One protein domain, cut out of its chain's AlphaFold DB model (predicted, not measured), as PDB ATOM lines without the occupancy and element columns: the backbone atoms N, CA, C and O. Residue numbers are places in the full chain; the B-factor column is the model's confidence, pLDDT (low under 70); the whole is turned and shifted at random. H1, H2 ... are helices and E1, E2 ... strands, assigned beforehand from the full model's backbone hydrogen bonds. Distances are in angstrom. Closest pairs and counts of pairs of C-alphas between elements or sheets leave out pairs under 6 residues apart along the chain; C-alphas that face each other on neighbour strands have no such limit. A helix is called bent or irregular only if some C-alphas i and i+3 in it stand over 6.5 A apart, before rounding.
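Overview. This is residues 419 to 489 of the 489 residues of an uncharacterized protein of Hydrogenimonas thermophila (UniProt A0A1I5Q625). With little regular structure, this is a rounded body mostly of loops, with the small strand hairpin E1-E2, helix H1 and short helix H2 spread round the short helix H3. The 71 printed residues run H1, H2, E1, E2, H3, mixed in class, with 28 in named elements. The whole is compact, radius of gyration of the C-alphas 11.8 A, spanning 29 by 28 by 23 A.

Arrangement. Look first at E1, residues 457 to 459, and E2, residues 462 to 464, an antiparallel hairpin at 168 degrees; N 457 and O 464 are 2.9 A apart, within hydrogen-bond range. The closest C-alphas of E2 and H3, residues 472 to 475, are Val 462 and Cys 475, 7.2 A. H1, residues 419 to 432, and H2, residues 438 to 441, are apart. H1 has 8 of 10 O i to N i+4 pairs within range; H2 and H3 are too short for one.

Along the chain. Find C-alpha 419 at (53.156, -31.937, 30.140); H1 runs 20.3 A from there, irregular, with C-alphas 423 and 426 7.5 A apart. H3 ends at C-alpha 475, (52.416, -19.407, 23.621).

Size, cuts and confidence. The printed part has no cut. The link H2 to E1 is long. Residues 431 to 433, 436, 478 to 480 and 488 to 489 are under pLDDT 70.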
ATOM      1  N   LYS A 419      52.779 -31.556  31.514       70.88
ATOM      2  CA  LYS A 419      53.156 -31.937  30.140       70.88
ATOM      3  C   LYS A 419      52.055 -32.659  29.354       70.88
ATOM      4  O   LYS A 419      51.745 -32.215  28.265       70.88
ATOM      5  N   LYS A 420      51.353 -33.640  29.938       74.25
ATOM      6  CA  LYS A 420      50.235 -34.315  29.246       74.25
ATOM      7  C   LYS A 420      49.154 -33.354  28.718       74.25
ATOM      8  O   LYS A 420      48.552 -33.635  27.696       74.25
ATOM      9  N   TRP A 421      48.873 -32.251  29.413       76.69
ATOM     10  CA  TRP A 421      47.931 -31.264  28.884       76.69
ATOM     11  C   TRP A 421      48.528 -30.497  27.705       76.69
ATOM     12  O   TRP A 421      47.824 -30.317  26.725       76.69
ATOM     13  N   ILE A 422      49.805 -30.103  27.765       74.00
ATOM     14  CA  ILE A 422      50.503 -29.458  26.637       74.00
ATOM     15  C   ILE A 422      50.433 -30.367  25.403       74.00
ATOM     16  O   ILE A 422      49.998 -29.926  24.349       74.00
ATOM     17  N   ASP A 423      50.749 -31.647  25.578       76.19
ATOM     18  CA  ASP A 423      50.848 -32.635  24.499       76.19
ATOM     19  C   ASP A 423      49.486 -33.012  23.870       76.19
ATOM     20  O   ASP A 423      49.465 -33.655  22.827       76.19
ATOM     21  N   ASP A 424      48.360 -32.661  24.512       77.06
ATOM     22  CA  ASP A 424      47.000 -32.972  24.038       77.06
ATOM     23  C   ASP A 424      46.121 -31.712  23.776       77.06
ATOM     24  O   ASP A 424      44.979 -31.840  23.315       77.06
ATOM     25  N   HIS A 425      46.540 -30.493  24.164       80.38
ATOM     26  CA  HIS A 425      45.640 -29.317  24.179       80.38
ATOM     27  C   HIS A 425      45.280 -28.786  22.790       80.38
ATOM     28  O   HIS A 425      44.178 -28.254  22.614       80.38
ATOM     29  N   ASP A 426      46.176 -28.962  21.823       77.75
ATOM     30  CA  ASP A 426      45.954 -28.749  20.396       77.75
ATOM     31  C   ASP A 426      44.766 -29.601  19.930       77.75
ATOM     32  O   ASP A 426      43.762 -29.067  19.458       77.75
ATOM     33  N   LYS A 427      44.785 -30.903  20.228       74.94
ATOM     34  CA  LYS A 427      43.736 -31.854  19.877       74.94
ATOM     35  C   LYS A 427      42.396 -31.494  20.511       74.94
ATOM     36  O   LYS A 427      41.359 -31.567  19.849       74.94
ATOM     37  N   PHE A 428      42.387 -31.050  21.770       71.88
ATOM     38  CA  PHE A 428      41.166 -30.534  22.400       71.88
ATOM     39  C   PHE A 428      40.649 -29.253  21.721       71.88
ATOM     40  O   PHE A 428      39.431 -29.070  21.596       71.88
ATOM     41  N   ALA A 429      41.546 -28.373  21.267       73.00
ATOM     42  CA  ALA A 429      41.199 -27.163  20.531       73.00
ATOM     43  C   ALA A 429      40.729 -27.453  19.093       73.00
ATOM     44  O   ALA A 429      39.846 -26.742  18.613       73.00
ATOM     45  N   GLU A 430      41.227 -28.498  18.434       71.44
ATOM     46  CA  GLU A 430      40.800 -28.927  17.098       71.44
ATOM     47  C   GLU A 430      39.461 -29.682  17.130       71.44
ATOM     48  O   GLU A 430      38.497 -29.261  16.484       71.44
ATOM     49  N   ASP A 431      39.342 -30.731  17.955       66.12
ATOM     50  CA  ASP A 431      38.152 -31.597  18.024       66.12
ATOM     51  C   ASP A 431      36.894 -30.848  18.528       66.12
ATOM     52  O   ASP A 431      35.756 -31.285  18.319       66.12
ATOM     53  N   GLY A 432      37.059 -29.735  19.257       60.06
ATOM     54  CA  GLY A 432      35.962 -28.953  19.846       60.06
ATOM     55  C   GLY A 432      35.879 -27.481  19.440       60.06
ATOM     56  O   GLY A 432      34.837 -26.838  19.642       60.06
ATOM     57  N   GLY A 433      36.957 -26.922  18.894       67.56
ATOM     58  CA  GLY A 433      37.261 -25.506  19.068       67.56
ATOM     59  C   GLY A 433      37.677 -25.212  20.516       67.56
ATOM     60  O   GLY A 433      37.118 -25.770  21.460       67.56
ATOM     61  N   ALA A 434      38.516 -24.197  20.727       71.31
ATOM     62  CA  ALA A 434      38.855 -23.662  22.059       71.31
ATOM     63  C   ALA A 434      37.656 -23.074  22.864       71.31
ATOM     64  O   ALA A 434      37.838 -22.345  23.836       71.31
ATOM     65  N   LYS A 435      36.407 -23.348  22.455       70.12
ATOM     66  CA  LYS A 435      35.144 -22.891  23.057       70.12
ATOM     67  C   LYS A 435      34.947 -23.418  24.476       70.12
ATOM     68  O   LYS A 435      34.456 -22.669  25.316       70.12
ATOM     69  N   ASP A 436      35.338 -24.666  24.727       69.06
ATOM     70  CA  ASP A 436      35.233 -25.283  26.053       69.06
ATOM     71  C   ASP A 436      36.228 -24.613  27.025       69.06
ATOM     72  O   ASP A 436      35.863 -24.266  28.147       69.06
ATOM     73  N   CYS A 437      37.434 -24.275  26.550       73.69
ATOM     74  CA  CYS A 437      38.455 -23.544  27.312       73.69
ATOM     75  C   CYS A 437      37.983 -22.138  27.733       73.69
ATOM     76  O   CYS A 437      38.208 -21.726  28.873       73.69
ATOM     77  N   LYS A 438      37.263 -21.414  26.854       75.38
ATOM     78  CA  LYS A 438      36.727 -20.056  27.129       75.38
ATOM     79  C   LYS A 438      35.854 -19.967  28.377       75.38
ATOM     80  O   LYS A 438      35.705 -18.875  28.925       75.38
ATOM     81  N   LEU A 439      35.265 -21.084  28.809       71.69
ATOM     82  CA  LEU A 439      34.404 -21.149  29.987       71.69
ATOM     83  C   LEU A 439      35.145 -20.745  31.272       71.69
ATOM     84  O   LEU A 439      34.557 -20.071  32.113       71.69
ATOM     85  N   CYS A 440      36.427 -21.110  31.389       74.06
ATOM     86  CA  CYS A 440      37.282 -20.777  32.534       74.06
ATOM     87  C   CYS A 440      38.436 -19.825  32.161       74.06
ATOM     88  O   CYS A 440      38.821 -18.982  32.970       74.06
ATOM     89  N   HIS A 441      38.953 -19.900  30.929       77.81
ATOM     90  CA  HIS A 441      40.122 -19.142  30.452       77.81
ATOM     91  C   HIS A 441      39.761 -17.871  29.657       77.81
ATOM     92  O   HIS A 441      40.645 -17.197  29.137       77.81
ATOM     93  N   GLY A 442      38.478 -17.501  29.595       76.75
ATOM     94  CA  GLY A 442      38.033 -16.221  29.036       76.75
ATOM     95  C   GLY A 442      37.735 -16.269  27.538       76.75
ATOM     96  O   GLY A 442      38.299 -17.054  26.780       76.75
ATOM     97  N   TYR A 443      36.794 -15.432  27.092       76.38
ATOM     98  CA  TYR A 443      36.293 -15.458  25.708       76.38
ATOM     99  C   TYR A 443      37.253 -14.849  24.684       76.38
ATOM    100  O   TYR A 443      37.128 -15.125  23.487       76.38
ATOM    101  N   ASP A 444      38.171 -14.026  25.168       78.38
ATOM    102  CA  ASP A 444      39.222 -13.300  24.465       78.38
ATOM    103  C   ASP A 444      40.576 -14.020  24.505       78.38
ATOM    104  O   ASP A 444      41.511 -13.531  23.885       78.38
ATOM    105  N   TYR A 445      40.670 -15.172  25.185       81.62
ATOM    106  CA  TYR A 445      41.880 -15.991  25.342       81.62
ATOM    107  C   TYR A 445      43.011 -15.359  26.173       81.62
ATOM    108  O   TYR A 445      44.096 -15.937  26.288       81.62
ATOM    109  N   GLN A 446      42.762 -14.214  26.816       84.38
ATOM    110  CA  GLN A 446      43.736 -13.535  27.683       84.38
ATOM    111  C   GLN A 446      43.888 -14.204  29.060       84.38
ATOM    112  O   GLN A 446      44.733 -13.804  29.858       84.38
ATOM    113  N   GLY A 447      43.086 -15.233  29.345       82.44
ATOM    114  CA  GLY A 447      42.978 -15.836  30.664       82.44
ATOM    115  C   GLY A 447      41.906 -15.165  31.527       82.44
ATOM    116  O   GLY A 447      41.287 -14.165  31.162       82.44
ATOM    117  N   THR A 448      41.677 -15.725  32.710       80.25
ATOM    118  CA  THR A 448      40.902 -15.077  33.778       80.25
ATOM    119  C   THR A 448      41.582 -15.340  35.118       80.25
ATOM    120  O   THR A 448      42.529 -16.118  35.197       80.25
ATOM    121  N   LYS A 449      41.040 -14.812  36.221       79.69
ATOM    122  CA  LYS A 449      41.478 -15.208  37.569       79.69
ATOM    123  C   LYS A 449      41.461 -16.731  37.810       79.69
ATOM    124  O   LYS A 449      42.223 -17.196  38.648       79.69
ATOM    125  N   MET A 450      40.641 -17.497  37.079       77.75
ATOM    126  CA  MET A 450      40.606 -18.966  37.141       77.75
ATOM    127  C   MET A 450      41.742 -19.641  36.348       77.75
ATOM    128  O   MET A 450      42.071 -20.787  36.634       77.75
ATOM    129  N   SER A 451      42.380 -18.955  35.393       80.81
ATOM    130  CA  SER A 451      43.574 -19.470  34.702       80.81
ATOM    131  C   SER A 451      44.888 -19.129  35.413       80.81
ATOM    132  O   SER A 451      45.958 -19.362  34.858       80.81
ATOM    133  N   LYS A 452      44.829 -18.607  36.647       82.00
ATOM    134  CA  LYS A 452      46.009 -18.466  37.509       82.00
ATOM    135  C   LYS A 452      46.550 -19.838  37.910       82.00
ATOM    136  O   LYS A 452      45.798 -20.706  38.358       82.00
ATOM    137  N   THR A 453      47.857 -20.034  37.787       76.94
ATOM    138  CA  THR A 453      48.514 -21.267  38.232       76.94
ATOM    139  C   THR A 453      48.437 -21.407  39.760       76.94
ATOM    140  O   THR A 453      48.538 -20.432  40.502       76.94
ATOM    141  N   GLN A 454      48.269 -22.632  40.260       73.25
ATOM    142  CA  GLN A 454      48.276 -22.914  41.709       73.25
ATOM    143  C   GLN A 454      49.683 -23.207  42.258       73.25
ATOM    144  O   GLN A 454      49.898 -23.213  43.466       73.25
ATOM    145  N   SER A 455      50.634 -23.466  41.366       75.00
ATOM    146  CA  SER A 455      52.033 -23.787  41.637       75.00
ATOM    147  C   SER A 455      52.876 -23.245  40.486       75.00
ATOM    148  O   SER A 455      52.338 -22.999  39.405       75.00
ATOM    149  N   SER A 456      54.188 -23.105  40.674       83.88
ATOM    150  CA  SER A 456      55.076 -22.834  39.540       83.88
ATOM    151  C   SER A 456      55.028 -23.996  38.536       83.88
ATOM    152  O   SER A 456      54.943 -25.159  38.937       83.88
ATOM    153  N   LEU A 457      55.027 -23.677  37.242       77.75
ATOM    154  CA  LEU A 457      54.875 -24.611  36.121       77.75
ATOM    155  C   LEU A 457      55.688 -24.092  34.927       77.75
ATOM    156  O   LEU A 457      55.629 -22.902  34.632       77.75
ATOM    157  N   SER A 458      56.389 -24.975  34.216       80.38
ATOM    158  CA  SER A 458      57.122 -24.629  32.988       80.38
ATOM    159  C   SER A 458      56.638 -25.478  31.820       80.38
ATOM    160  O   SER A 458      56.524 -26.697  31.948       80.38
ATOM    161  N   PHE A 459      56.371 -24.820  30.695       74.25
ATOM    162  CA  PHE A 459      55.888 -25.382  29.438       74.25
ATOM    163  C   PHE A 459      56.863 -24.943  28.331       74.25
ATOM    164  O   PHE A 459      56.751 -23.843  27.789       74.25
ATOM    165  N   GLY A 460      57.893 -25.756  28.073       73.38
ATOM    166  CA  GLY A 460      59.014 -25.352  27.219       73.38
ATOM    167  C   GLY A 460      59.698 -24.093  27.762       73.38
ATOM    168  O   GLY A 460      60.080 -24.052  28.933       73.38
ATOM    169  N   ILE A 461      59.812 -23.053  26.930       74.31
ATOM    170  CA  ILE A 461      60.394 -21.756  27.319       74.31
ATOM    171  C   ILE A 461      59.441 -20.839  28.109       74.31
ATOM    172  O   ILE A 461      59.874 -19.799  28.606       74.31
ATOM    173  N   VAL A 462      58.151 -21.180  28.224       83.50
ATOM    174  CA  VAL A 462      57.177 -20.380  28.980       83.50
ATOM    175  C   VAL A 462      57.079 -20.917  30.405       83.50
ATOM    176  O   VAL A 462      56.582 -22.018  30.640       83.50
ATOM    177  N   SER A 463      57.534 -20.127  31.374       86.50
ATOM    178  CA  SER A 463      57.474 -20.463  32.799       86.50
ATOM    179  C   SER A 463      56.545 -19.524  33.550       86.50
ATOM    180  O   SER A 463      56.694 -18.308  33.474       86.50
ATOM    181  N   TYR A 464      55.649 -20.111  34.338       86.19
ATOM    182  CA  TYR A 464      54.752 -19.419  35.252       86.19
ATOM    183  C   TYR A 464      55.178 -19.674  36.696       86.19
ATOM    184  O   TYR A 464      55.444 -20.811  37.099       86.19
ATOM    185  N   ARG A 465      55.165 -18.628  37.513       88.44
ATOM    186  CA  ARG A 465      55.182 -18.708  38.977       88.44
ATOM    187  C   ARG A 465      53.773 -18.986  39.487       88.44
ATOM    188  O   ARG A 465      52.796 -18.656  38.820       88.44
ATOM    189  N   ALA A 466      53.661 -19.547  40.690       82.81
ATOM    190  CA  ALA A 466      52.370 -19.700  41.360       82.81
ATOM    191  C   ALA A 466      51.614 -18.354  41.433       82.81
ATOM    192  O   ALA A 466      52.152 -17.358  41.917       82.81
ATOM    193  N   GLY A 467      50.365 -18.335  40.968       78.88
ATOM    194  CA  GLY A 467      49.491 -17.160  40.935       78.88
ATOM    195  C   GLY A 467      49.514 -16.359  39.628       78.88
ATOM    196  O   GLY A 467      48.661 -15.482  39.462       78.88
ATOM    197  N   GLU A 468      50.424 -16.651  38.694       86.75
ATOM    198  CA  GLU A 468      50.464 -16.002  37.377       86.75
ATOM    199  C   GLU A 468      49.361 -16.540  36.455       86.75
ATOM    200  O   GLU A 468      49.032 -17.727  36.477       86.75
ATOM    201  N   GLN A 469      48.744 -15.645  35.679       86.94
ATOM    202  CA  GLN A 469      47.603 -15.954  34.817       86.94
ATOM    203  C   GLN A 469      48.075 -16.531  33.480       86.94
ATOM    204  O   GLN A 469      48.778 -15.851  32.746       86.94
ATOM    205  N   VAL A 470      47.622 -17.741  33.144       84.00
ATOM    206  CA  VAL A 470      47.868 -18.371  31.839       84.00
ATOM    207  C   VAL A 470      46.927 -17.786  30.783       84.00
ATOM    208  O   VAL A 470      45.698 -17.826  30.954       84.00
ATOM    209  N   SER A 471      47.494 -17.303  29.679       86.19
ATOM    210  CA  SER A 471      46.826 -16.901  28.439       86.19
ATOM    211  C   SER A 471      47.226 -17.826  27.288       86.19
ATOM    212  O   SER A 471      48.363 -18.276  27.188       86.19
ATOM    213  N   CYS A 472      46.323 -18.048  26.330       84.56
ATOM    214  CA  CYS A 472      46.712 -18.696  25.075       84.56
ATOM    215  C   CYS A 472      47.737 -17.848  24.295       84.56
ATOM    216  O   CYS A 472      48.549 -18.392  23.557       84.56
ATOM    217  N   PHE A 473      47.735 -16.523  24.476       85.81
ATOM    218  CA  PHE A 473      48.698 -15.622  23.847       85.81
ATOM    219  C   PHE A 473      50.061 -15.595  24.533       85.81
ATOM    220  O   PHE A 473      50.931 -14.852  24.084       85.81
ATOM    221  N   ASP A 474      50.284 -16.378  25.588       86.75
ATOM    222  CA  ASP A 474      51.628 -16.581  26.125       86.75
ATOM    223  C   ASP A 474      52.436 -17.481  25.184       86.75
ATOM    224  O   ASP A 474      53.584 -17.146  24.884       86.75
ATOM    225  N   CYS A 475      51.798 -18.506  24.599       83.75
ATOM    226  CA  CYS A 475      52.416 -19.407  23.621       83.75
ATOM    227  C   CYS A 475      52.086 -19.080  22.152       83.75
ATOM    228  O   CYS A 475      52.961 -19.165  21.294       83.75
ATOM    229  N   HIS A 476      50.852 -18.674  21.841       83.75
ATOM    230  CA  HIS A 476      50.392 -18.502  20.458       83.75
ATOM    231  C   HIS A 476      50.358 -17.037  20.002       83.75
ATOM    232  O   HIS A 476      50.198 -16.099  20.788       83.75
ATOM    233  N   THR A 477      50.455 -16.839  18.692       79.88
ATOM    234  CA  THR A 477      50.243 -15.553  18.022       79.88
ATOM    235  C   THR A 477      48.756 -15.292  17.759       79.88
ATOM    236  O   THR A 477      47.927 -16.198  17.649       79.88
ATOM    237  N   ASN A 478      48.396 -14.012  17.652       69.06
ATOM    238  CA  ASN A 478      47.009 -13.547  17.587       69.06
ATOM    239  C   ASN A 478      46.272 -13.842  16.263       69.06
ATOM    240  O   ASN A 478      45.067 -13.599  16.190       69.06
ATOM    241  N   THR A 479      46.957 -14.325  15.221       53.22
ATOM    242  CA  THR A 479      46.393 -14.425  13.863       53.22
ATOM    243  C   THR A 479      45.891 -15.806  13.450       53.22
ATOM    244  O   THR A 479      44.943 -15.858  12.665       53.22
ATOM    245  N   LYS A 480      46.484 -16.909  13.932       58.06
ATOM    246  CA  LYS A 480      46.131 -18.274  13.473       58.06
ATOM    247  C   LYS A 480      46.307 -19.412  14.484       58.06
ATOM    248  O   LYS A 480      46.035 -20.546  14.114       58.06
ATOM    249  N   TRP A 481      46.704 -19.123  15.725       71.56
ATOM    250  CA  TRP A 481      47.250 -20.107  16.678       71.56
ATOM    251  C   TRP A 481      48.675 -20.587  16.361       71.56
ATOM    252  O   TRP A 481      49.168 -21.472  17.051       71.56
ATOM    253  N   ASP A 482      49.375 -19.967  15.404       77.88
ATOM    254  CA  ASP A 482      50.803 -20.237  15.176       77.88
ATOM    255  C   ASP A 482      51.592 -19.983  16.475       77.88
ATOM    256  O   ASP A 482      51.357 -18.961  17.137       77.88
ATOM    257  N   LEU A 483      52.525 -20.868  16.840       77.12
ATOM    258  CA  LEU A 483      53.416 -20.665  17.988       77.12
ATOM    259  C   LEU A 483      54.264 -19.393  17.832       77.12
ATOM    260  O   LEU A 483      54.619 -18.972  16.725       77.12
ATOM    261  N   LYS A 484      54.613 -18.763  18.956       80.38
ATOM    262  CA  LYS A 484      55.628 -17.704  18.968       80.38
ATOM    263  C   LYS A 484      57.017 -18.288  18.657       80.38
ATOM    264  O   LYS A 484      57.309 -19.405  19.078       80.38
ATOM    265  N   PRO A 485      57.916 -17.513  18.020       77.50
ATOM    266  CA  PRO A 485      59.299 -17.933  17.805       77.50
ATOM    267  C   PRO A 485      59.993 -18.358  19.108       77.50
ATOM    268  O   PRO A 485      59.969 -17.613  20.089       77.50
ATOM    269  N   GLY A 486      60.636 -19.528  19.089       72.06
ATOM    270  CA  GLY A 486      61.344 -20.107  20.237       72.06
ATOM    271  C   GLY A 486      60.496 -21.017  21.132       72.06
ATOM    272  O   GLY A 486      61.012 -21.499  22.136       72.06
ATOM    273  N   ILE A 487      59.225 -21.245  20.793       70.19
ATOM    274  CA  ILE A 487      58.394 -22.293  21.392       70.19
ATOM    275  C   ILE A 487      58.324 -23.452  20.398       70.19
ATOM    276  O   ILE A 487      57.996 -23.228  19.234       70.19
ATOM    277  N   ASP A 488      58.618 -24.652  20.888       64.06
ATOM    278  CA  ASP A 488      58.516 -25.917  20.161       64.06
ATOM    279  C   ASP A 488      57.295 -26.703  20.689       64.06
ATOM    280  O   ASP A 488      56.924 -26.524  21.857       64.06
ATOM    281  N   ASP A 489      56.684 -27.542  19.841       56.31
ATOM    282  CA  ASP A 489      55.556 -28.440  20.178       56.31
ATOM    283  C   ASP A 489      55.978 -29.618  21.099       56.31
ATOM    284  O   ASP A 489      57.002 -30.281  20.802       56.31
TER     285      ASP A 489